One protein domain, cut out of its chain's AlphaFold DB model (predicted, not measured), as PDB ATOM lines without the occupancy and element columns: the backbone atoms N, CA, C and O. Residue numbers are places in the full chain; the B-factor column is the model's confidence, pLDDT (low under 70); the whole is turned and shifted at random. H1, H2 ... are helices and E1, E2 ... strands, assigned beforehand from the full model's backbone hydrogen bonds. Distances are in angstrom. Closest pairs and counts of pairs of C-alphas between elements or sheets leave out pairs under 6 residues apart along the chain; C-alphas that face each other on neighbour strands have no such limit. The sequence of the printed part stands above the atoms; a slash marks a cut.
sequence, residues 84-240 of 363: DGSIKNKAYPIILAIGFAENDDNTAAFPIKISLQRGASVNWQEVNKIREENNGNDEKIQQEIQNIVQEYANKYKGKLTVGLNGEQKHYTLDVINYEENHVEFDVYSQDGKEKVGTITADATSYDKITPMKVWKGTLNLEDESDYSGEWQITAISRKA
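AT A GLANCE: This is residues 84 to 240 of the 363 residues of an uncharacterized protein of Candidatus Pacearchaeota archaeon CG1_02_31_27 (UniProt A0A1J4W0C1). The model shows a closed barrel of eight antiparallel strands with a helical arm reaching away from it. The arm holds H1 and H2, inserted between E2 and E3, and it makes the length; the unnamed residues 84 to 94 run toward the same end. The printed part has 157 residues, with two named helices and eight named strands in the order E1, E2, H1, H2, E3, E4, E5, E6, E7, E8, in a mixed class of helices and strands. Round the ring run E1 to E8 and back to E1. The whole is only just loose, close to compact, with a radius of gyration of the C-alphas of 18.4 A, and its outline is flat, spanning 62 by 42 by 21 A.

IN THESE COORDINATES: E1, residues 95 to 102, begins with C-alpha 95 at (-8.600, -53.923, -9.828), is 20.1 A long and bends by 54 degrees at residue 98. E2 holds residues 110 to 115. H1, residues 124 to 133, is 14.2 A long, and H2, residues 138 to 155, is 25.4 A long, with C-alpha 138 at (2.270, -39.447, -37.953). E3 holds residues 158 to 162. E4, residues 169 to 178, is 24.5 A long and bends by 55 degrees at residue 175. E5, residues 182 to 188, is 19.9 A long. E6, residues 195 to 205, is 30.4 A long, and E7, residues 212 to 221, is 26.9 A long. E8, residues 229 to 239, is 29.4 A long and ends with C-alpha 239 at (-10.922, -59.847, -12.842).

HOW THE PARTS SIT: E1 and E2 form a hairpin, with N 97 and O 114 3.0 A apart. E2 is antiparallel to E3 at 172 degrees, with N 161 and O 113 3.1 A apart. E3 to E8 form a meander, each strand the antiparallel neighbour of the one before. In the hairpin of E3 and E4, N 169 and O 162 are 2.8 A apart. E4 bends where it runs beside E5, and N 186 and O 174 are 2.8 A apart. Between E5 and E6, N 185 and O 199 are 2.8 A apart; between E6 and E7, N 202 and O 216 are 2.8 A apart. Between E7 and E8, N 215 and O 235 are 2.8 A apart. E8 and E1 close the ring, antiparallel at 149 degrees, with N 232 and O 102 2.9 A apart. H1 and H2 are not on the barrel. They touch, H2 with residues 138 to 145 alone, at a steep tilt of 48 degrees, opposite ways; their closest C-alphas are those of Arg 131 and Ile 141, 6.1 A apart. H1 is apart from E1, and H2 is apart from E4. In both helices every O i to N i+4 pair is within hydrogen-bond range, and so are the N and O pairs named here.

THE WHOLE: The two C-alphas farthest apart, those of Thr 107 and Asn 135, are 62.1 A apart. The centre of H1 is the farthest from the mean of the C-alphas, at 28.0 A, and that of E4 the nearest, at 5.4 A. The printed part has no cut and no long link; the links H1 to H2, H2 to E3 and E4 to E5 are tight. The mean pLDDT of the printed part is 75.1, and 57 residues are under 70, among them residues 84 to 101, 105 to 112 and 114 to 122.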
ATOM      1  N   ASP A  84      -6.538 -55.382 -36.307       60.03
ATOM      2  CA  ASP A  84      -7.710 -54.650 -36.807       60.03
ATOM      3  C   ASP A  84      -7.478 -53.129 -36.945       60.03
ATOM      4  O   ASP A  84      -8.402 -52.387 -37.280       60.03
ATOM      5  N   GLY A  85      -6.256 -52.652 -36.695       57.94
ATOM      6  CA  GLY A  85      -5.861 -51.243 -36.719       57.94
ATOM      7  C   GLY A  85      -6.333 -50.435 -35.508       57.94
ATOM      8  O   GLY A  85      -6.250 -49.209 -35.534       57.94
ATOM      9  N   SER A  86      -6.872 -51.079 -34.464       53.28
ATOM     10  CA  SER A  86      -7.204 -50.372 -33.226       53.28
ATOM     11  C   SER A  86      -5.936 -50.088 -32.419       53.28
ATOM     12  O   SER A  86      -5.077 -50.955 -32.266       53.28
ATOM     13  N   ILE A  87      -5.829 -48.874 -31.885       55.25
ATOM     14  CA  ILE A  87      -4.777 -48.519 -30.937       55.25
ATOM     15  C   ILE A  87      -5.278 -48.896 -29.550       55.25
ATOM     16  O   ILE A  87      -6.211 -48.290 -29.013       55.25
ATOM     17  N   LYS A  88      -4.686 -49.943 -28.974       49.72
ATOM     18  CA  LYS A  88      -4.979 -50.327 -27.598       49.72
ATOM     19  C   LYS A  88      -3.880 -49.774 -26.717       49.72
ATOM     20  O   LYS A  88      -2.769 -50.285 -26.710       49.72
ATOM     21  N   ASN A  89      -4.226 -48.789 -25.896       50.41
ATOM     22  CA  ASN A  89      -3.502 -48.638 -24.643       50.41
ATOM     23  C   ASN A  89      -3.752 -49.919 -23.823       50.41
ATOM     24  O   ASN A  89      -4.884 -50.432 -23.838       50.41
ATOM     25  N   LYS A  90      -2.721 -50.472 -23.167       51.38
ATOM     26  CA  LYS A  90      -2.839 -51.648 -22.293       51.38
ATOM     27  C   LYS A  90      -3.970 -51.384 -21.302       51.38
ATOM     28  O   LYS A  90      -3.838 -50.649 -20.333       51.38
ATOM     29  N   ALA A  91      -5.141 -51.953 -21.585       44.53
ATOM     30  CA  ALA A  91      -6.319 -51.724 -20.775       44.53
ATOM     31  C   ALA A  91      -6.091 -52.399 -19.423       44.53
ATOM     32  O   ALA A  91      -6.248 -53.618 -19.299       44.53
ATOM     33  N   TYR A  92      -5.728 -51.607 -18.420       50.78
ATOM     34  CA  TYR A  92      -5.534 -52.117 -17.078       50.78
ATOM     35  C   TYR A  92      -6.869 -52.682 -16.565       50.78
ATOM     36  O   TYR A  92      -7.909 -52.012 -16.656       50.78
ATOM     37  N   PRO A  93      -6.909 -53.952 -16.119       48.44
ATOM     38  CA  PRO A  93      -8.112 -54.534 -15.556       48.44
ATOM     39  C   PRO A  93      -8.572 -53.679 -14.379       48.44
ATOM     40  O   PRO A  93      -7.757 -53.174 -13.614       48.44
ATOM     41  N   ILE A  94      -9.891 -53.562 -14.206       47.47
ATOM     42  CA  ILE A  94     -10.456 -52.958 -13.001       47.47
ATOM     43  C   ILE A  94     -10.006 -53.815 -11.821       47.47
ATOM     44  O   ILE A  94     -10.560 -54.891 -11.576       47.47
ATOM     45  N   ILE A  95      -8.983 -53.353 -11.107       55.16
ATOM     46  CA  ILE A  95      -8.600 -53.923  -9.828       55.16
ATOM     47  C   ILE A  95      -9.583 -53.323  -8.832       55.16
ATOM     48  O   ILE A  95      -9.361 -52.246  -8.293       55.16
ATOM     49  N   LEU A  96     -10.723 -53.998  -8.646       53.12
ATOM     50  CA  LEU A  96     -11.461 -53.851  -7.401       53.12
ATOM     51  C   LEU A  96     -10.753 -54.741  -6.392       53.12
ATOM     52  O   LEU A  96     -10.949 -55.959  -6.390       53.12
ATOM     53  N   ALA A  97      -9.903 -54.115  -5.595       60.50
ATOM     54  CA  ALA A  97      -9.140 -54.759  -4.550       60.50
ATOM     55  C   ALA A  97      -9.821 -54.434  -3.219       60.50
ATOM     56  O   ALA A  97      -9.960 -53.264  -2.864       60.50
ATOM     57  N   ILE A  98     -10.299 -55.471  -2.529       60.78
ATOM     58  CA  ILE A  98     -10.747 -55.363  -1.138       60.78
ATOM     59  C   ILE A  98      -9.695 -56.058  -0.294       60.78
ATOM     60  O   ILE A  98      -9.367 -57.217  -0.575       60.78
ATOM     61  N   GLY A  99      -9.165 -55.340   0.686       64.56
ATOM     62  CA  GLY A  99      -8.050 -55.812   1.485       64.56
ATOM     63  C   GLY A  99      -8.051 -55.322   2.916       64.56
ATOM     64  O   GLY A  99      -8.927 -54.557   3.310       64.56
ATOM     65  N   PHE A 100      -7.050 -55.781   3.657       68.94
ATOM     66  CA  PHE A 100      -6.704 -55.270   4.975       68.94
ATOM     67  C   PHE A 100      -5.281 -54.727   4.929       68.94
ATOM     68  O   PHE A 100      -4.455 -55.259   4.181       68.94
ATOM     69  N   ALA A 101      -5.055 -53.661   5.684       65.69
ATOM     70  CA  ALA A 101      -3.741 -53.126   5.992       65.69
ATOM     71  C   ALA A 101      -3.397 -53.455   7.445       65.69
ATOM     72  O   ALA A 101      -4.266 -53.314   8.304       65.69
ATOM     73  N   GLU A 102      -2.164 -53.880   7.699       72.56
ATOM     74  CA  GLU A 102      -1.609 -54.112   9.037       72.56
ATOM     75  C   GLU A 102      -0.299 -53.315   9.165       72.56
ATOM     76  O   GLU A 102       0.524 -53.351   8.252       72.56
ATOM     77  N   ASN A 103      -0.128 -52.579  10.264       74.38
ATOM     78  CA  ASN A 103       1.145 -51.959  10.664       74.38
ATOM     79  C   ASN A 103       1.845 -52.907  11.665       74.38
ATOM     80  O   ASN A 103       1.166 -53.708  12.313       74.38
ATOM     81  N   ASP A 104       3.166 -52.823  11.813       70.50
ATOM     82  CA  ASP A 104       4.000 -53.648  12.703       70.50
ATOM     83  C   ASP A 104       3.510 -53.669  14.162       70.50
ATOM     84  O   ASP A 104       3.657 -54.673  14.868       70.50
ATOM     85  N   ASP A 105       2.831 -52.606  14.595       67.94
ATOM     86  CA  ASP A 105       2.204 -52.526  15.916       67.94
ATOM     87  C   ASP A 105       0.920 -53.378  16.053       67.94
ATOM     88  O   ASP A 105       0.363 -53.490  17.147       67.94
ATOM     89  N   ASN A 106       0.450 -54.031  14.980       54.56
ATOM     90  CA  ASN A 106      -0.695 -54.960  14.920       54.56
ATOM     91  C   ASN A 106      -2.032 -54.412  15.470       54.56
ATOM     92  O   ASN A 106      -2.946 -55.179  15.793       54.56
ATOM     93  N   THR A 107      -2.180 -53.095  15.610       54.16
ATOM     94  CA  THR A 107      -3.299 -52.482  16.348       54.16
ATOM     95  C   THR A 107      -4.520 -52.148  15.498       54.16
ATOM     96  O   THR A 107      -5.597 -51.945  16.062       54.16
ATOM     97  N   ALA A 108      -4.413 -52.138  14.167       59.22
ATOM     98  CA  ALA A 108      -5.539 -51.814  13.301       59.22
ATOM     99  C   ALA A 108      -5.514 -52.597  11.986       59.22
ATOM    100  O   ALA A 108      -4.539 -52.547  11.248       59.22
ATOM    101  N   ALA A 109      -6.628 -53.270  11.691       61.28
ATOM    102  CA  ALA A 109      -6.940 -53.794  10.369       61.28
ATOM    103  C   ALA A 109      -8.117 -52.998   9.803       61.28
ATOM    104  O   ALA A 109      -9.189 -52.966  10.412       61.28
ATOM    105  N   PHE A 110      -7.941 -52.370   8.641       68.25
ATOM    106  CA  PHE A 110      -9.011 -51.612   7.990       68.25
ATOM    107  C   PHE A 110      -9.320 -52.095   6.580       68.25
ATOM    108  O   PHE A 110      -8.418 -52.534   5.868       68.25
ATOM    109  N   PRO A 111     -10.588 -51.989   6.142       65.38
ATOM    110  CA  PRO A 111     -10.949 -52.303   4.776       65.38
ATOM    111  C   PRO A 111     -10.326 -51.277   3.828       65.38
ATOM    112  O   PRO A 111     -10.657 -50.093   3.867       65.38
ATOM    113  N   ILE A 112      -9.475 -51.749   2.927       66.12
ATOM    114  CA  ILE A 112      -9.010 -50.966   1.787       66.12
ATOM    115  C   ILE A 112      -9.916 -51.266   0.604       66.12
ATOM    116  O   ILE A 112     -10.158 -52.431   0.280       66.12
ATOM    117  N   LYS A 113     -10.385 -50.213  -0.069       70.38
ATOM    118  CA  LYS A 113     -11.008 -50.321  -1.387       70.38
ATOM    119  C   LYS A 113     -10.161 -49.564  -2.398       70.38
ATOM    120  O   LYS A 113     -10.173 -48.335  -2.419       70.38
ATOM    121  N   ILE A 114      -9.480 -50.316  -3.255       68.38
ATOM    122  CA  ILE A 114      -8.814 -49.777  -4.442       68.38
ATOM    123  C   ILE A 114      -9.760 -49.987  -5.613       68.38
ATOM    124  O   ILE A 114     -10.268 -51.095  -5.816       68.38
ATOM    125  N   SER A 115     -10.031 -48.923  -6.361       64.06
ATOM    126  CA  SER A 115     -10.708 -49.019  -7.649       64.06
ATOM    127  C   SER A 115      -9.913 -48.275  -8.705       64.06
ATOM    128  O   SER A 115      -9.827 -47.048  -8.663       64.06
ATOM    129  N   LEU A 116      -9.391 -49.032  -9.664       61.25
ATOM    130  CA  LEU A 116      -8.822 -48.506 -10.901       61.25
ATOM    131  C   LEU A 116      -9.876 -48.643 -11.992       61.25
ATOM    132  O   LEU A 116     -10.421 -49.733 -12.187       61.25
ATOM    133  N   GLN A 117     -10.222 -47.550 -12.667       55.94
ATOM    134  CA  GLN A 117     -11.088 -47.630 -13.838       55.94
ATOM    135  C   GLN A 117     -10.251 -47.904 -15.086       55.94
ATOM    136  O   GLN A 117      -9.087 -47.537 -15.178       55.94
ATOM    137  N   ARG A 118     -10.857 -48.660 -16.005       54.25
ATOM    138  CA  ARG A 118     -10.221 -49.237 -17.190       54.25
ATOM    139  C   ARG A 118      -9.463 -48.166 -17.980       54.25
ATOM    140  O   ARG A 118     -10.030 -47.106 -18.235       54.25
ATOM    141  N   GLY A 119      -8.250 -48.499 -18.426       51.03
ATOM    142  CA  GLY A 119      -7.512 -47.682 -19.390       51.03
ATOM    143  C   GLY A 119      -8.396 -47.330 -20.589       51.03
ATOM    144  O   GLY A 119      -9.194 -48.159 -21.048       51.03
ATOM    145  N   ALA A 120      -8.303 -46.091 -21.056       53.28
ATOM    146  CA  ALA A 120      -9.069 -45.660 -22.209       53.28
ATOM    147  C   ALA A 120      -8.530 -46.310 -23.478       53.28
ATOM    148  O   ALA A 120      -7.352 -46.207 -23.809       53.28
ATOM    149  N   SER A 121      -9.416 -46.992 -24.196       58.16
ATOM    150  CA  SER A 121      -9.188 -47.322 -25.595       58.16
ATOM    151  C   SER A 121      -9.720 -46.168 -26.431       58.16
ATOM    152  O   SER A 121     -10.920 -45.885 -26.358       58.16
ATOM    153  N   VAL A 122      -8.865 -45.539 -27.233       66.06
ATOM    154  CA  VAL A 122      -9.337 -44.645 -28.291       66.06
ATOM    155  C   VAL A 122     -10.020 -45.528 -29.332       66.06
ATOM    156  O   VAL A 122      -9.449 -46.518 -29.796       66.06
ATOM    157  N   ASN A 123     -11.287 -45.250 -29.640       76.88
ATOM    158  CA  ASN A 123     -12.008 -46.032 -30.640       76.88
ATOM    159  C   ASN A 123     -11.300 -45.858 -31.989       76.88
ATOM    160  O   ASN A 123     -10.912 -44.748 -32.340       76.88
ATOM    161  N   TRP A 124     -11.185 -46.931 -32.772       76.38
ATOM    162  CA  TRP A 124     -10.663 -46.888 -34.136       76.38
ATOM    163  C   TRP A 124     -11.242 -45.707 -34.931       76.38
ATOM    164  O   TRP A 124     -10.506 -44.969 -35.576       76.38
ATOM    165  N   GLN A 125     -12.558 -45.467 -34.845       84.81
ATOM    166  CA  GLN A 125     -13.219 -44.364 -35.564       84.81
ATOM    167  C   GLN A 125     -12.651 -42.982 -35.210       84.81
ATOM    168  O   GLN A 125     -12.599 -42.101 -36.063       84.81
ATOM    169  N   GLU A 126     -12.224 -42.803 -33.964       84.12
ATOM    170  CA  GLU A 126     -11.634 -41.572 -33.445       84.12
ATOM    171  C   GLU A 126     -10.174 -41.440 -33.893       84.12
ATOM    172  O   GLU A 126      -9.804 -40.397 -34.423       84.12
ATOM    173  N   VAL A 127      -9.393 -42.530 -33.842       82.69
ATOM    174  CA  VAL A 127      -8.033 -42.593 -34.425       82.69
ATOM    175  C   VAL A 127      -8.048 -42.191 -35.896       82.69
ATOM    176  O   VAL A 127      -7.181 -41.469 -36.383       82.69
ATOM    177  N   ASN A 128      -9.057 -42.645 -36.626       87.56
ATOM    178  CA  ASN A 128      -9.125 -42.397 -38.050       87.56
ATOM    179  C   ASN A 128      -9.555 -40.987 -38.403       87.56
ATOM    180  O   ASN A 128      -9.054 -40.417 -39.366       87.56
ATOM    181  N   LYS A 129     -10.444 -40.422 -37.588       93.00
ATOM    182  CA  LYS A 129     -10.779 -39.009 -37.656       93.00
ATOM    183  C   LYS A 129      -9.526 -38.152 -37.424       93.00
ATOM    184  O   LYS A 129      -9.251 -37.284 -38.241       93.00
ATOM    185  N   ILE A 130      -8.720 -38.473 -36.407       91.75
ATOM    186  CA  ILE A 130      -7.432 -37.808 -36.134       91.75
ATOM    187  C   ILE A 130      -6.484 -37.945 -37.335       91.75
ATOM    188  O   ILE A 130      -5.846 -36.975 -37.747       91.75
ATOM    189  N   ARG A 131      -6.413 -39.136 -37.947       92.31
ATOM    190  CA  ARG A 131      -5.586 -39.389 -39.139       92.31
ATOM    191  C   ARG A 131      -6.033 -38.561 -40.349       92.31
ATOM    192  O   ARG A 131      -5.178 -38.034 -41.063       92.31
ATOM    193  N   GLU A 132      -7.342 -38.440 -40.572       94.38
ATOM    194  CA  GLU A 132      -7.930 -37.600 -41.624       94.38
ATOM    195  C   GLU A 132      -7.664 -36.106 -41.369       94.38
ATOM    196  O   GLU A 132      -7.217 -35.402 -42.273       94.38
ATOM    197  N   GLU A 133      -7.860 -35.629 -40.136       95.56
ATOM    198  CA  GLU A 133      -7.664 -34.224 -39.742       95.56
ATOM    199  C   GLU A 133      -6.193 -33.787 -39.827       95.56
ATOM    200  O   GLU A 133      -5.896 -32.651 -40.207       95.56
ATOM    201  N   ASN A 134      -5.260 -34.706 -39.569       94.31
ATOM    202  CA  ASN A 134      -3.824 -34.439 -39.610       94.31
ATOM    203  C   ASN A 134      -3.153 -34.789 -40.953       94.31
ATOM    204  O   ASN A 134      -1.926 -34.728 -41.050       94.31
ATOM    205  N   ASN A 135      -3.924 -35.121 -42.001       94.44
ATOM    206  CA  ASN A 135      -3.422 -35.478 -43.339       94.44
ATOM    207  C   ASN A 135      -2.321 -36.562 -43.328       94.44
ATOM    208  O   ASN A 135      -1.379 -36.502 -44.118       94.44
ATOM    209  N   GLY A 136      -2.408 -37.535 -42.414       87.25
ATOM    210  CA  GLY A 136      -1.396 -38.588 -42.283       87.25
ATOM    211  C   GLY A 136      -0.037 -38.127 -41.733       87.25
ATOM    212  O   GLY A 136       0.953 -38.817 -41.944       87.25
ATOM    213  N   ASN A 137       0.048 -36.970 -41.065       94.88
ATOM    214  CA  ASN A 137       1.245 -36.600 -40.308       94.88
ATOM    215  C   ASN A 137       1.320 -37.440 -39.023       94.88
ATOM    216  O   ASN A 137       0.632 -37.140 -38.047       94.88
ATOM    217  N   ASP A 138       2.159 -38.474 -39.042       88.44
ATOM    218  CA  ASP A 138       2.270 -39.447 -37.953       88.44
ATOM    219  C   ASP A 138       2.636 -38.808 -36.605       88.44
ATOM    220  O   ASP A 138       2.056 -39.173 -35.590       88.44
ATOM    221  N   GLU A 139       3.518 -37.805 -36.579       90.25
ATOM    222  CA  GLU A 139       3.945 -37.135 -35.341       90.25
ATOM    223  C   GLU A 139       2.777 -36.407 -34.657       90.25
ATOM    224  O   GLU A 139       2.552 -36.559 -33.457       90.25
ATOM    225  N   LYS A 140       1.959 -35.691 -35.438       91.62
ATOM    226  CA  LYS A 140       0.756 -35.024 -34.915       91.62
ATOM    227  C   LYS A 140      -0.318 -36.012 -34.476       91.62
ATOM    228  O   LYS A 140      -0.966 -35.789 -33.458       91.62
ATOM    229  N   ILE A 141      -0.492 -37.101 -35.228       86.94
ATOM    230  CA  ILE A 141      -1.438 -38.170 -34.888       86.94
ATOM    231  C   ILE A 141      -1.057 -38.795 -33.541       86.94
ATOM    232  O   ILE A 141      -1.919 -38.950 -32.680       86.94
ATOM    233  N   GLN A 142       0.227 -39.106 -33.340       80.44
ATOM    234  CA  GLN A 142       0.728 -39.645 -32.075       80.44
ATOM    235  C   GLN A 142       0.513 -38.663 -30.921       80.44
ATOM    236  O   GLN A 142      -0.025 -39.052 -29.887       80.44
ATOM    237  N   GLN A 143       0.838 -37.384 -31.118       87.50
ATOM    238  CA  GLN A 143       0.656 -36.361 -30.091       87.50
ATOM    239  C   GLN A 143      -0.819 -36.184 -29.687       87.50
ATOM    240  O   GLN A 143      -1.138 -36.068 -28.505       87.50
ATOM    241  N   GLU A 144      -1.747 -36.194 -30.645       89.62
ATOM    242  CA  GLU A 144      -3.179 -36.047 -30.368       89.62
ATOM    243  C   GLU A 144      -3.767 -37.283 -29.671       89.62
ATOM    244  O   GLU A 144      -4.548 -37.155 -28.726       89.62
ATOM    245  N   ILE A 145      -3.324 -38.484 -30.054       81.44
ATOM    246  CA  ILE A 145      -3.681 -39.725 -29.355       81.44
ATOM    247  C   ILE A 145      -3.142 -39.718 -27.924       81.44
ATOM    248  O   ILE A 145      -3.887 -40.063 -27.006       81.44
ATOM    249  N   GLN A 146      -1.892 -39.297 -27.713       75.75
ATOM    250  CA  GLN A 146      -1.308 -39.157 -26.377       75.75
ATOM    251  C   GLN A 146      -2.105 -38.169 -25.520       75.75
ATOM    252  O   GLN A 146      -2.435 -38.493 -24.383       75.75
ATOM    253  N   ASN A 147      -2.508 -37.023 -26.072       82.56
ATOM    254  CA  ASN A 147      -3.343 -36.049 -25.363       82.56
ATOM    255  C   ASN A 147      -4.700 -36.635 -24.956       82.56
ATOM    256  O   ASN A 147      -5.126 -36.450 -23.819       82.56
ATOM    257  N   ILE A 148      -5.363 -37.378 -25.847       78.31
ATOM    258  CA  ILE A 148      -6.645 -38.037 -25.553       78.31
ATOM    259  C   ILE A 148      -6.464 -39.107 -24.476       78.31
ATOM    260  O   ILE A 148      -7.249 -39.189 -23.530       78.31
ATOM    261  N   VAL A 149      -5.417 -39.926 -24.589       69.88
ATOM    262  CA  VAL A 149      -5.067 -40.931 -23.582       69.88
ATOM    263  C   VAL A 149      -4.818 -40.271 -22.228       69.88
ATOM    264  O   VAL A 149      -5.355 -40.747 -21.229       69.88
ATOM    265  N   GLN A 150      -4.080 -39.160 -22.195       67.44
ATOM    266  CA  GLN A 150      -3.775 -38.416 -20.977       67.44
ATOM    267  C   GLN A 150      -5.021 -37.749 -20.385       67.44
ATOM    268  O   GLN A 150      -5.236 -37.809 -19.177       67.44
ATOM    269  N   GLU A 151      -5.891 -37.165 -21.214       75.75
ATOM    270  CA  GLU A 151      -7.178 -36.614 -20.781       75.75
ATOM    271  C   GLU A 151      -8.038 -37.704 -20.139       75.75
ATOM    272  O   GLU A 151      -8.592 -37.515 -19.054       75.75
ATOM    273  N   TYR A 152      -8.111 -38.877 -20.765       65.69
ATOM    274  CA  TYR A 152      -8.836 -40.002 -20.203       65.69
ATOM    275  C   TYR A 152      -8.187 -40.551 -18.928       65.69
ATOM    276  O   TYR A 152      -8.911 -40.870 -17.985       65.69
ATOM    277  N   ALA A 153      -6.859 -40.654 -18.868       62.12
ATOM    278  CA  ALA A 153      -6.140 -41.069 -17.667       62.12
ATOM    279  C   ALA A 153      -6.432 -40.110 -16.502       62.12
ATOM    280  O   ALA A 153      -6.851 -40.545 -15.430       62.12
ATOM    281  N   ASN A 154      -6.354 -38.800 -16.752       67.00
ATOM    282  CA  ASN A 154      -6.685 -37.752 -15.787       67.00
ATOM    283  C   ASN A 154      -8.159 -37.785 -15.364       67.00
ATOM    284  O   ASN A 154      -8.488 -37.607 -14.191       67.00
ATOM    285  N   LYS A 155      -9.066 -38.050 -16.305       65.06
ATOM    286  CA  LYS A 155     -10.502 -38.183 -16.035       65.06
ATOM    287  C   LYS A 155     -10.828 -39.401 -15.170       65.06
ATOM    288  O   LYS A 155     -11.830 -39.385 -14.453       65.06
ATOM    289  N   TYR A 156     -10.011 -40.448 -15.244       59.62
ATOM    290  CA  TYR A 156     -10.261 -41.735 -14.597       59.62
ATOM    291  C   TYR A 156      -9.207 -42.118 -13.550       59.62
ATOM    292  O   TYR A 156      -9.071 -43.311 -13.259       59.62
ATOM    293  N   LYS A 157      -8.526 -41.130 -12.945       67.62
ATOM    294  CA  LYS A 157      -7.619 -41.333 -11.803       67.62
ATOM    295  C   LYS A 157      -8.226 -42.288 -10.774       67.62
ATOM    296  O   LYS A 157      -9.427 -42.235 -10.467       67.62
ATOM    297  N   GLY A 158      -7.393 -43.193 -10.267       69.25
ATOM    298  CA  GLY A 158      -7.815 -44.183  -9.290       69.25
ATOM    299  C   GLY A 158      -8.284 -43.505  -8.007       69.25
ATOM    300  O   GLY A 158      -7.826 -42.422  -7.649       69.25
ATOM    301  N   LYS A 159      -9.210 -44.147  -7.298       73.62
ATOM    302  CA  LYS A 159      -9.605 -43.713  -5.953       73.62
ATOM    303  C   LYS A 159      -9.245 -44.795  -4.955       73.62
ATOM    304  O   LYS A 159      -9.652 -45.950  -5.122       73.62
ATOM    305  N   LEU A 160      -8.521 -44.394  -3.921       75.25
ATOM    306  CA  LEU A 160      -8.260 -45.183  -2.731       75.25
ATOM    307  C   LEU A 160      -9.167 -44.667  -1.618       75.25
ATOM    308  O   LEU A 160      -9.278 -43.468  -1.381       75.25
ATOM    309  N   THR A 161      -9.857 -45.576  -0.938       74.50
ATOM    310  CA  THR A 161     -10.533 -45.254   0.322       74.50
ATOM    311  C   THR A 161      -9.950 -46.120   1.418       74.50
ATOM    312  O   THR A 161      -9.930 -47.348   1.299       74.50
ATOM    313  N   VAL A 162      -9.485 -45.447   2.460       72.06
ATOM    314  CA  VAL A 162      -8.885 -46.012   3.664       72.06
ATOM    315  C   VAL A 162      -9.756 -45.567   4.833       72.06
ATOM    316  O   VAL A 162     -10.184 -44.417   4.858       72.06
ATOM    317  N   GLY A 163     -10.076 -46.448   5.779       69.88
ATOM    318  CA  GLY A 163     -10.914 -46.042   6.906       69.88
ATOM    319  C   GLY A 163     -10.613 -46.756   8.210       69.88
ATOM    320  O   GLY A 163     -10.767 -47.968   8.294       69.88
ATOM    321  N   LEU A 164     -10.242 -45.996   9.238       64.38
ATOM    322  CA  LEU A 164      -9.998 -46.473  10.597       64.38
ATOM    323  C   LEU A 164     -11.173 -46.079  11.502       64.38
ATOM    324  O   LEU A 164     -11.678 -44.964  11.434       64.38
ATOM    325  N   ASN A 165     -11.620 -46.996  12.366       66.94
ATOM    326  CA  ASN A 165     -12.607 -46.725  13.429       66.94
ATOM    327  C   ASN A 165     -13.935 -46.065  12.985       66.94
ATOM    328  O   ASN A 165     -14.627 -45.454  13.794       66.94
ATOM    329  N   GLY A 166     -14.334 -46.235  11.720       69.88
ATOM    330  CA  GLY A 166     -15.568 -45.667  11.164       69.88
ATOM    331  C   GLY A 166     -15.386 -44.331  10.442       69.88
ATOM    332  O   GLY A 166     -16.311 -43.900   9.754       69.88
ATOM    333  N   GLU A 167     -14.204 -43.722  10.516       77.44
ATOM    334  CA  GLU A 167     -13.821 -42.595   9.667       77.44
ATOM    335  C   GLU A 167     -13.307 -43.110   8.319       77.44
ATOM    336  O   GLU A 167     -12.715 -44.185   8.239       77.44
ATOM    337  N   GLN A 168     -13.574 -42.374   7.239       81.19
ATOM    338  CA  GLN A 168     -13.102 -42.708   5.893       81.19
ATOM    339  C   GLN A 168     -12.315 -41.529   5.332       81.19
ATOM    340  O   GLN A 168     -12.837 -40.419   5.248       81.19
ATOM    341  N   LYS A 169     -11.082 -41.793   4.907       82.94
ATOM    342  CA  LYS A 169     -10.268 -40.888   4.104       82.94
ATOM    343  C   LYS A 169     -10.237 -41.351   2.657       82.94
ATOM    344  O   LYS A 169     -10.179 -42.547   2.354       82.94
ATOM    345  N   HIS A 170     -10.280 -40.377   1.758       85.31
ATOM    346  CA  HIS A 170     -10.207 -40.598   0.325       85.31
ATOM    347  C   HIS A 170      -8.890 -40.046  -0.201       85.31
ATOM    348  O   HIS A 170      -8.550 -38.898   0.067       85.31
ATOM    349  N   TYR A 171      -8.200 -40.859  -0.985       85.50
ATOM    350  CA  TYR A 171      -6.951 -40.514  -1.640       85.50
ATOM    351  C   TYR A 171      -7.099 -40.726  -3.147       85.50
ATOM    352  O   TYR A 171      -7.884 -41.573  -3.603       85.50
ATOM    353  N   THR A 172      -6.345 -39.954  -3.918       85.12
ATOM    354  CA  THR A 172      -6.248 -40.122  -5.371       85.12
ATOM    355  C   THR A 172      -5.034 -40.984  -5.685       85.12
ATOM    356  O   THR A 172      -4.006 -40.844  -5.033       85.12
ATOM    357  N   LEU A 173      -5.160 -41.904  -6.639       82.62
ATOM    358  CA  LEU A 173      -4.060 -42.761  -7.075       82.62
ATOM    359  C   LEU A 173      -3.660 -42.421  -8.507       82.62
ATOM    360  O   LEU A 173      -4.513 -42.497  -9.400       82.62
ATOM    361  N   ASP A 174      -2.373 -42.163  -8.713       81.31
ATOM    362  CA  ASP A 174      -1.758 -42.099 -10.037       81.31
ATOM    363  C   ASP A 174      -0.878 -43.337 -10.236       81.31
ATOM    364  O   ASP A 174      -0.153 -43.756  -9.338       81.31
ATOM    365  N   VAL A 175      -1.002 -43.985 -11.394       81.56
ATOM    366  CA  VAL A 175      -0.241 -45.202 -11.713       81.56
ATOM    367  C   VAL A 175       1.179 -44.787 -12.094       81.56
ATOM    368  O   VAL A 175       1.334 -44.032 -13.050       81.56
ATOM    369  N   ILE A 176       2.184 -45.303 -11.388       83.56
ATOM    370  CA  ILE A 176       3.601 -45.124 -11.743       83.56
ATOM    371  C   ILE A 176       4.026 -46.245 -12.685       83.56
ATOM    372  O   ILE A 176       4.489 -45.999 -13.792       83.56
ATOM    373  N   ASN A 177       3.818 -47.492 -12.256       78.06
ATOM    374  CA  ASN A 177       4.208 -48.679 -13.001       78.06
ATOM    375  C   ASN A 177       3.077 -49.712 -12.982       78.06
ATOM    376  O   ASN A 177       2.407 -49.926 -11.967       78.06
ATOM    377  N   TYR A 178       2.868 -50.377 -14.115       77.25
ATOM    378  CA  TYR A 178       1.972 -51.515 -14.217       77.25
ATOM    379  C   TYR A 178       2.594 -52.592 -15.103       77.25
ATOM    380  O   TYR A 178       2.659 -52.478 -16.329       77.25
ATOM    381  N   GLU A 179       2.926 -53.714 -14.481       79.19
ATOM    382  CA  GLU A 179       3.313 -54.947 -15.148       79.19
ATOM    383  C   GLU A 179       2.274 -56.043 -14.886       79.19
ATOM    384  O   GLU A 179       1.345 -55.900 -14.088       79.19
ATOM    385  N   GLU A 180       2.401 -57.191 -15.558       76.25
ATOM    386  CA  GLU A 180       1.413 -58.270 -15.440       76.25
ATOM    387  C   GLU A 180       1.162 -58.686 -13.979       76.25
ATOM    388  O   GLU A 180       0.021 -59.009 -13.618       76.25
ATOM    389  N   ASN A 181       2.209 -58.681 -13.149       82.12
ATOM    390  CA  ASN A 181       2.157 -59.125 -11.760       82.12
ATOM    391  C   ASN A 181       2.745 -58.122 -10.763       82.12
ATOM    392  O   ASN A 181       2.972 -58.516  -9.627       82.12
ATOM    393  N   HIS A 182       2.953 -56.869 -11.161       85.00
ATOM    394  CA  HIS A 182       3.491 -55.821 -10.297       85.00
ATOM    395  C   HIS A 182       2.768 -54.506 -10.582       85.00
ATOM    396  O   HIS A 182       2.497 -54.199 -11.741       85.00
ATOM    397  N   VAL A 183       2.414 -53.755  -9.543       83.06
ATOM    398  CA  VAL A 183       1.806 -52.427  -9.674       83.06
ATOM    399  C   VAL A 183       2.396 -51.462  -8.665       83.06
ATOM    400  O   VAL A 183       2.616 -51.828  -7.509       83.06
ATOM    401  N   GLU A 184       2.567 -50.221  -9.100       86.06
ATOM    402  CA  GLU A 184       3.048 -49.120  -8.280       86.06
ATOM    403  C   GLU A 184       2.165 -47.882  -8.484       86.06
ATOM    404  O   GLU A 184       1.832 -47.527  -9.619       86.06
ATOM    405  N   PHE A 185       1.761 -47.241  -7.386       87.62
ATOM    406  CA  PHE A 185       0.944 -46.029  -7.397       87.62
ATOM    407  C   PHE A 185       1.546 -44.950  -6.517       87.62
ATOM    408  O   PHE A 185       1.953 -45.235  -5.391       87.62
ATOM    409  N   ASP A 186       1.446 -43.713  -6.980       90.12
ATOM    410  CA  ASP A 186       1.541 -42.545  -6.122       90.12
ATOM    411  C   ASP A 186       0.184 -42.276  -5.479       90.12
ATOM    412  O   ASP A 186      -0.867 -42.330  -6.128       90.12
ATOM    413  N   VAL A 187       0.210 -42.007  -4.176       88.31
ATOM    414  CA  VAL A 187      -0.967 -41.683  -3.377       88.31
ATOM    415  C   VAL A 187      -0.971 -40.188  -3.130       88.31
ATOM    416  O   VAL A 187      -0.021 -39.645  -2.576       88.31
ATOM    417  N   TYR A 188      -2.060 -39.530  -3.502       89.00
ATOM    418  CA  TYR A 188      -2.261 -38.105  -3.290       89.00
ATOM    419  C   TYR A 188      -3.393 -37.845  -2.304       89.00
ATOM    420  O   TYR A 188      -4.339 -38.634  -2.188       89.00
ATOM    421  N   SER A 189      -3.313 -36.695  -1.641       88.56
ATOM    422  CA  SER A 189      -4.375 -36.104  -0.830       88.56
ATOM    423  C   SER A 189      -5.736 -36.097  -1.551       88.56
ATOM    424  O   SER A 189      -5.845 -36.249  -2.774       88.56
ATOM    425  N   GLN A 190      -6.824 -35.900  -0.798       83.31
ATOM    426  CA  GLN A 190      -8.182 -35.889  -1.358       83.31
ATOM    427  C   GLN A 190      -8.375 -34.826  -2.457       83.31
ATOM    428  O   GLN A 190      -9.144 -35.043  -3.395       83.31
ATOM    429  N   ASP A 191      -7.698 -33.684  -2.338       84.06
ATOM    430  CA  ASP A 191      -7.710 -32.611  -3.336       84.06
ATOM    431  C   ASP A 191      -6.714 -32.836  -4.487       84.06
ATOM    432  O   ASP A 191      -6.711 -32.065  -5.447       84.06
ATOM    433  N   GLY A 192      -5.917 -33.907  -4.418       82.44
ATOM    434  CA  GLY A 192      -4.991 -34.343  -5.458       82.44
ATOM    435  C   GLY A 192      -3.754 -33.460  -5.617       82.44
ATOM    436  O   GLY A 192      -3.099 -33.557  -6.651       82.44
ATOM    437  N   LYS A 193      -3.464 -32.574  -4.657       86.25
ATOM    438  CA  LYS A 193      -2.372 -31.593  -4.769       86.25
ATOM    439  C   LYS A 193      -1.057 -32.066  -4.172       86.25
ATOM    440  O   LYS A 193      -0.005 -31.680  -4.662       86.25
ATOM    441  N   GLU A 194      -1.123 -32.873  -3.122       91.56
ATOM    442  CA  GLU A 194       0.045 -33.291  -2.359       91.56
ATOM    443  C   GLU A 194       0.209 -34.799  -2.465       91.56
ATOM    444  O   GLU A 194      -0.744 -35.547  -2.232       91.56
ATOM    445  N   LYS A 195       1.411 -35.246  -2.839       92.88
ATOM    446  CA  LYS A 195       1.784 -36.657  -2.774       92.88
ATOM    447  C   LYS A 195       2.017 -37.005  -1.309       92.88
ATOM    448  O   LYS A 195       2.902 -36.451  -0.676       92.88
ATOM    449  N   VAL A 196       1.217 -37.928  -0.799       92.94
ATOM    450  CA  VAL A 196       1.207 -38.350   0.606       92.94
ATOM    451  C   VAL A 196       1.678 -39.787   0.784       92.94
ATOM    452  O   VAL A 196       1.550 -40.332   1.873       92.94
ATOM    453  N   GLY A 197       2.148 -40.450  -0.273       92.12
ATOM    454  CA  GLY A 197       2.602 -41.824  -0.149       92.12
ATOM    455  C   GLY A 197       2.753 -42.586  -1.453       92.12
ATOM    456  O   GLY A 197       2.568 -42.045  -2.546       92.12
ATOM    457  N   THR A 198       3.044 -43.876  -1.309       90.44
ATOM    458  CA  THR A 198       3.165 -44.836  -2.410       90.44
ATOM    459  C   THR A 198       2.494 -46.165  -2.067       90.44
ATOM    460  O   THR A 198       2.376 -46.553  -0.902       90.44
ATOM    461  N   ILE A 199       2.022 -46.877  -3.091       88.44
ATOM    462  CA  ILE A 199       1.544 -48.259  -2.987       88.44
ATOM    463  C   ILE A 199       2.337 -49.112  -3.953       88.44
ATOM    464  O   ILE A 199       2.284 -48.862  -5.151       88.44
ATOM    465  N   THR A 200       2.946 -50.181  -3.463       88.62
ATOM    466  CA  THR A 200       3.620 -51.179  -4.295       88.62
ATOM    467  C   THR A 200       3.000 -52.535  -4.017       88.62
ATOM    468  O   THR A 200       2.911 -52.928  -2.859       88.62
ATOM    469  N   ALA A 201       2.542 -53.265  -5.036       87.31
ATOM    470  CA  ALA A 201       1.942 -54.582  -4.834       87.31
ATOM    471  C   ALA A 201       2.272 -55.587  -5.938       87.31
ATOM    472  O   ALA A 201       2.148 -55.305  -7.127       87.31
ATOM    473  N   ASP A 202       2.555 -56.817  -5.520       86.38
ATOM    474  CA  ASP A 202       2.807 -57.959  -6.385       86.38
ATOM    475  C   ASP A 202       1.614 -58.913  -6.410       86.38
ATOM    476  O   ASP A 202       1.042 -59.288  -5.379       86.38
ATOM    477  N   ALA A 203       1.242 -59.363  -7.603       85.81
ATOM    478  CA  ALA A 203       0.201 -60.355  -7.785       85.81
ATOM    479  C   ALA A 203       0.737 -61.780  -7.663       85.81
ATOM    480  O   ALA A 203       1.624 -62.216  -8.392       85.81
ATOM    481  N   THR A 204       0.045 -62.577  -6.859       83.81
ATOM    482  CA  THR A 204       0.137 -64.036  -6.871       83.81
ATOM    483  C   THR A 204      -1.140 -64.624  -7.470       83.81
ATOM    484  O   THR A 204      -2.261 -64.306  -7.059       83.81
ATOM    485  N   SER A 205      -0.997 -65.462  -8.500       75.38
ATOM    486  CA  SER A 205      -2.135 -66.145  -9.127       75.38
ATOM    487  C   SER A 205      -2.537 -67.362  -8.295       75.38
ATOM    488  O   SER A 205      -1.739 -68.277  -8.093       75.38
ATOM    489  N   TYR A 206      -3.786 -67.380  -7.824       62.88
ATOM    490  CA  TYR A 206      -4.354 -68.517  -7.106       62.88
ATOM    491  C   TYR A 206      -5.154 -69.380  -8.096       62.88
ATOM    492  O   TYR A 206      -6.332 -69.133  -8.342       62.88
ATOM    493  N   ASP A 207      -4.491 -70.404  -8.642       54.34
ATOM    494  CA  ASP A 207      -5.076 -71.503  -9.433       54.34
ATOM    495  C   ASP A 207      -5.459 -71.197 -10.907       54.34
ATOM    496  O   ASP A 207      -5.889 -70.109 -11.282       54.34
ATOM    497  N   LYS A 208      -5.346 -72.218 -11.770       57.31
ATOM    498  CA  LYS A 208      -5.726 -72.184 -13.198       57.31
ATOM    499  C   LYS A 208      -7.243 -72.111 -13.409       57.31
ATOM    500  O   LYS A 208      -7.693 -71.818 -14.514       57.31
ATOM    501  N   ILE A 209      -8.030 -72.436 -12.382       56.22
ATOM    502  CA  ILE A 209      -9.485 -72.627 -12.484       56.22
ATOM    503  C   ILE A 209     -10.254 -71.320 -12.240       56.22
ATOM    504  O   ILE A 209     -11.339 -71.129 -12.795       56.22
ATOM    505  N   THR A 210      -9.701 -70.391 -11.458       59.50
ATOM    506  CA  THR A 210     -10.323 -69.093 -11.166       59.50
ATOM    507  C   THR A 210      -9.318 -67.967 -11.376       59.50
ATOM    508  O   THR A 210      -8.328 -67.927 -10.658       59.50
ATOM    509  N   PRO A 211      -9.564 -67.013 -12.298       66.25
ATOM    510  CA  PRO A 211      -8.644 -65.911 -12.582       66.25
ATOM    511  C   PRO A 211      -8.730 -64.822 -11.499       66.25
ATOM    512  O   PRO A 211      -9.071 -63.671 -11.776       66.25
ATOM    513  N   MET A 212      -8.496 -65.199 -10.245       72.81
ATOM    514  CA  MET A 212      -8.346 -64.276  -9.128       72.81
ATOM    515  C   MET A 212      -6.852 -64.077  -8.888       72.81
ATOM    516  O   MET A 212      -6.103 -65.047  -8.751       72.81
ATOM    517  N   LYS A 213      -6.420 -62.816  -8.860       79.62
ATOM    518  CA  LYS A 213      -5.069 -62.459  -8.429       79.62
ATOM    519  C   LYS A 213      -5.161 -61.942  -6.997       79.62
ATOM    520  O   LYS A 213      -6.018 -61.113  -6.689       79.62
ATOM    521  N   VAL A 214      -4.310 -62.467  -6.126       82.12
ATOM    522  CA  VAL A 214      -4.117 -61.935  -4.778       82.12
ATOM    523  C   VAL A 214      -2.904 -61.026  -4.842       82.12
ATOM    524  O   VAL A 214      -1.797 -61.498  -5.081       82.12
ATOM    525  N   TRP A 215      -3.132 -59.737  -4.667       83.00
ATOM    526  CA  TRP A 215      -2.107 -58.710  -4.607       83.00
ATOM    527  C   TRP A 215      -1.636 -58.576  -3.168       83.00
ATOM    528  O   TRP A 215      -2.466 -58.487  -2.263       83.00
ATOM    529  N   LYS A 216      -0.326 -58.600  -2.956       86.31
ATOM    530  CA  LYS A 216       0.298 -58.345  -1.660       86.31
ATOM    531  C   LYS A 216       1.340 -57.264  -1.829       86.31
ATOM    532  O   LYS A 216       2.048 -57.281  -2.826       86.31
ATOM    533  N   GLY A 217       1.413 -56.341  -0.891       88.25
ATOM    534  CA  GLY A 217       2.215 -55.152  -1.088       88.25
ATOM    535  C   GLY A 217       2.364 -54.307   0.156       88.25
ATOM    536  O   GLY A 217       1.895 -54.685   1.227       88.25
ATOM    537  N   THR A 218       2.949 -53.137  -0.033       87.62
ATOM    538  CA  THR A 218       3.107 -52.104   0.982       87.62
ATOM    539  C   THR A 218       2.365 -50.841   0.554       87.62
ATOM    540  O   THR A 218       2.323 -50.489  -0.623       87.62
ATOM    541  N   LEU A 219       1.722 -50.184   1.514       87.12
ATOM    542  CA  LEU A 219       1.198 -48.827   1.413       87.12
ATOM    543  C   LEU A 219       2.011 -47.990   2.396       87.12
ATOM    544  O   LEU A 219       1.908 -48.215   3.596       87.12
ATOM    545  N   ASN A 220       2.813 -47.059   1.898       88.25
ATOM    546  CA  ASN A 220       3.544 -46.114   2.732       88.25
ATOM    547  C   ASN A 220       2.819 -44.770   2.682       88.25
ATOM    548  O   ASN A 220       2.690 -44.203   1.600       88.25
ATOM    549  N   LEU A 221       2.311 -44.297   3.821       87.94
ATOM    550  CA  LEU A 221       1.670 -42.987   3.951       87.94
ATOM    551  C   LEU A 221       2.562 -42.058   4.777       87.94
ATOM    552  O   LEU A 221       2.923 -42.371   5.906       87.94
ATOM    553  N   GLU A 222       2.874 -40.894   4.230       88.94
ATOM    554  CA  GLU A 222       3.735 -39.866   4.823       88.94
ATOM    555  C   GLU A 222       2.928 -38.633   5.273       88.94
ATOM    556  O   GLU A 222       3.491 -37.562   5.479       88.94
ATOM    557  N   ASP A 223       1.602 -38.760   5.426       83.81
ATOM    558  CA  ASP A 223       0.759 -37.658   5.906       83.81
ATOM    559  C   ASP A 223       0.912 -37.405   7.420       83.81
ATOM    560  O   ASP A 223       1.372 -38.252   8.175       83.81
ATOM    561  N   GLU A 224       0.507 -36.234   7.917       83.12
ATOM    562  CA  GLU A 224       0.572 -35.924   9.360       83.12
ATOM    563  C   GLU A 224      -0.530 -36.619  10.189       83.12
ATOM    564  O   GLU A 224      -0.887 -36.167  11.277       83.12
ATOM    565  N   SER A 225      -1.145 -37.686   9.674       81.00
ATOM    566  CA  SER A 225      -2.323 -38.281  10.296       81.00
ATOM    567  C   SER A 225      -2.063 -39.623  10.963       81.00
ATOM    568  O   SER A 225      -1.028 -40.257  10.770       81.00
ATOM    569  N   ASP A 226      -3.070 -40.102  11.696       79.19
ATOM    570  CA  ASP A 226      -3.077 -41.436  12.313       79.19
ATOM    571  C   ASP A 226      -2.992 -42.590  11.287       79.19
ATOM    572  O   ASP A 226      -2.948 -43.760  11.662       79.19
ATOM    573  N   TYR A 227      -3.007 -42.270   9.989       77.75
ATOM    574  CA  TYR A 227      -2.857 -43.213   8.887       77.75
ATOM    575  C   TYR A 227      -1.414 -43.305   8.370       77.75
ATOM    576  O   TYR A 227      -1.148 -44.142   7.511       77.75
ATOM    577  N   SER A 228      -0.490 -42.486   8.877       83.81
ATOM    578  CA  SER A 228       0.915 -42.503   8.469       83.81
ATOM    579  C   SER A 228       1.643 -43.792   8.852       83.81
ATOM    580  O   SER A 228       1.270 -44.497   9.793       83.81
ATOM    581  N   GLY A 229       2.687 -44.109   8.090       86.69
ATOM    582  CA  GLY A 229       3.519 -45.293   8.254       86.69
ATOM    583  C   GLY A 229       3.387 -46.305   7.119       86.69
ATOM    584  O   GLY A 229       2.681 -46.101   6.127       86.69
ATOM    585  N   GLU A 230       4.101 -47.415   7.288       87.38
ATOM    586  CA  GLU A 230       4.105 -48.538   6.358       87.38
ATOM    587  C   GLU A 230       3.021 -49.553   6.738       87.38
ATOM    588  O   GLU A 230       2.927 -50.012   7.878       87.38
ATOM    589  N   TRP A 231       2.206 -49.928   5.758       82.75
ATOM    590  CA  TRP A 231       1.097 -50.855   5.919       82.75
ATOM    591  C   TRP A 231       1.230 -52.025   4.954       82.75
ATOM    592  O   TRP A 231       1.315 -51.839   3.741       82.75
ATOM    593  N   GLN A 232       1.147 -53.247   5.468       84.94
ATOM    594  CA  GLN A 232       1.096 -54.447   4.638       84.94
ATOM    595  C   GLN A 232      -0.304 -54.612   4.057       84.94
ATOM    596  O   GLN A 232      -1.254 -54.876   4.790       84.94
ATOM    597  N   ILE A 233      -0.449 -54.492   2.740       81.75
ATOM    598  CA  ILE A 233      -1.731 -54.633   2.054       81.75
ATOM    599  C   ILE A 233      -1.879 -56.032   1.460       81.75
ATOM    600  O   ILE A 233      -0.990 -56.558   0.797       81.75
ATOM    601  N   THR A 234      -3.045 -56.645   1.649       79.38
ATOM    602  CA  THR A 234      -3.450 -57.834   0.882       79.38
ATOM    603  C   THR A 234      -4.779 -57.567   0.221       79.38
ATOM    604  O   THR A 234      -5.770 -57.388   0.917       79.38
ATOM    605  N   ALA A 235      -4.835 -57.600  -1.105       78.50
ATOM    606  CA  ALA A 235      -6.038 -57.284  -1.848       78.50
ATOM    607  C   ALA A 235      -6.369 -58.343  -2.898       78.50
ATOM    608  O   ALA A 235      -5.513 -58.828  -3.632       78.50
ATOM    609  N   ILE A 236      -7.641 -58.717  -3.005       75.25
ATOM    610  CA  ILE A 236      -8.069 -59.716  -3.990       75.25
ATOM    611  C   ILE A 236      -8.636 -58.981  -5.192       75.25
ATOM    612  O   ILE A 236      -9.722 -58.408  -5.095       75.25
ATOM    613  N   SER A 237      -7.949 -59.037  -6.335       71.12
ATOM    614  CA  SER A 237      -8.553 -58.571  -7.572       71.12
ATOM    615  C   SER A 237      -9.492 -59.646  -8.090       71.12
ATOM    616  O   SER A 237      -9.130 -60.789  -8.397       71.12
ATOM    617  N   ARG A 238     -10.759 -59.269  -8.210       62.94
ATOM    618  CA  ARG A 238     -11.610 -59.946  -9.174       62.94
ATOM    619  C   ARG A 238     -11.221 -59.358 -10.507       62.94
ATOM    620  O   ARG A 238     -11.431 -58.166 -10.711       62.94
ATOM    621  N   LYS A 239     -10.731 -60.185 -11.436       57.78
ATOM    622  CA  LYS A 239     -10.922 -59.847 -12.842       57.78
ATOM    623  C   LYS A 239     -12.421 -59.606 -12.958       57.78
ATOM    624  O   LYS A 239     -13.212 -60.545 -12.822       57.78
ATOM    625  N   ALA A 240     -12.827 -58.345 -13.095       43.19
ATOM    626  CA  ALA A 240     -14.154 -58.028 -13.560       43.19
ATOM    627  C   ALA A 240     -14.159 -58.532 -14.998       43.19
ATOM    628  O   ALA A 240     -13.948 -57.785 -15.947       43.19
TER     629      ALA A 240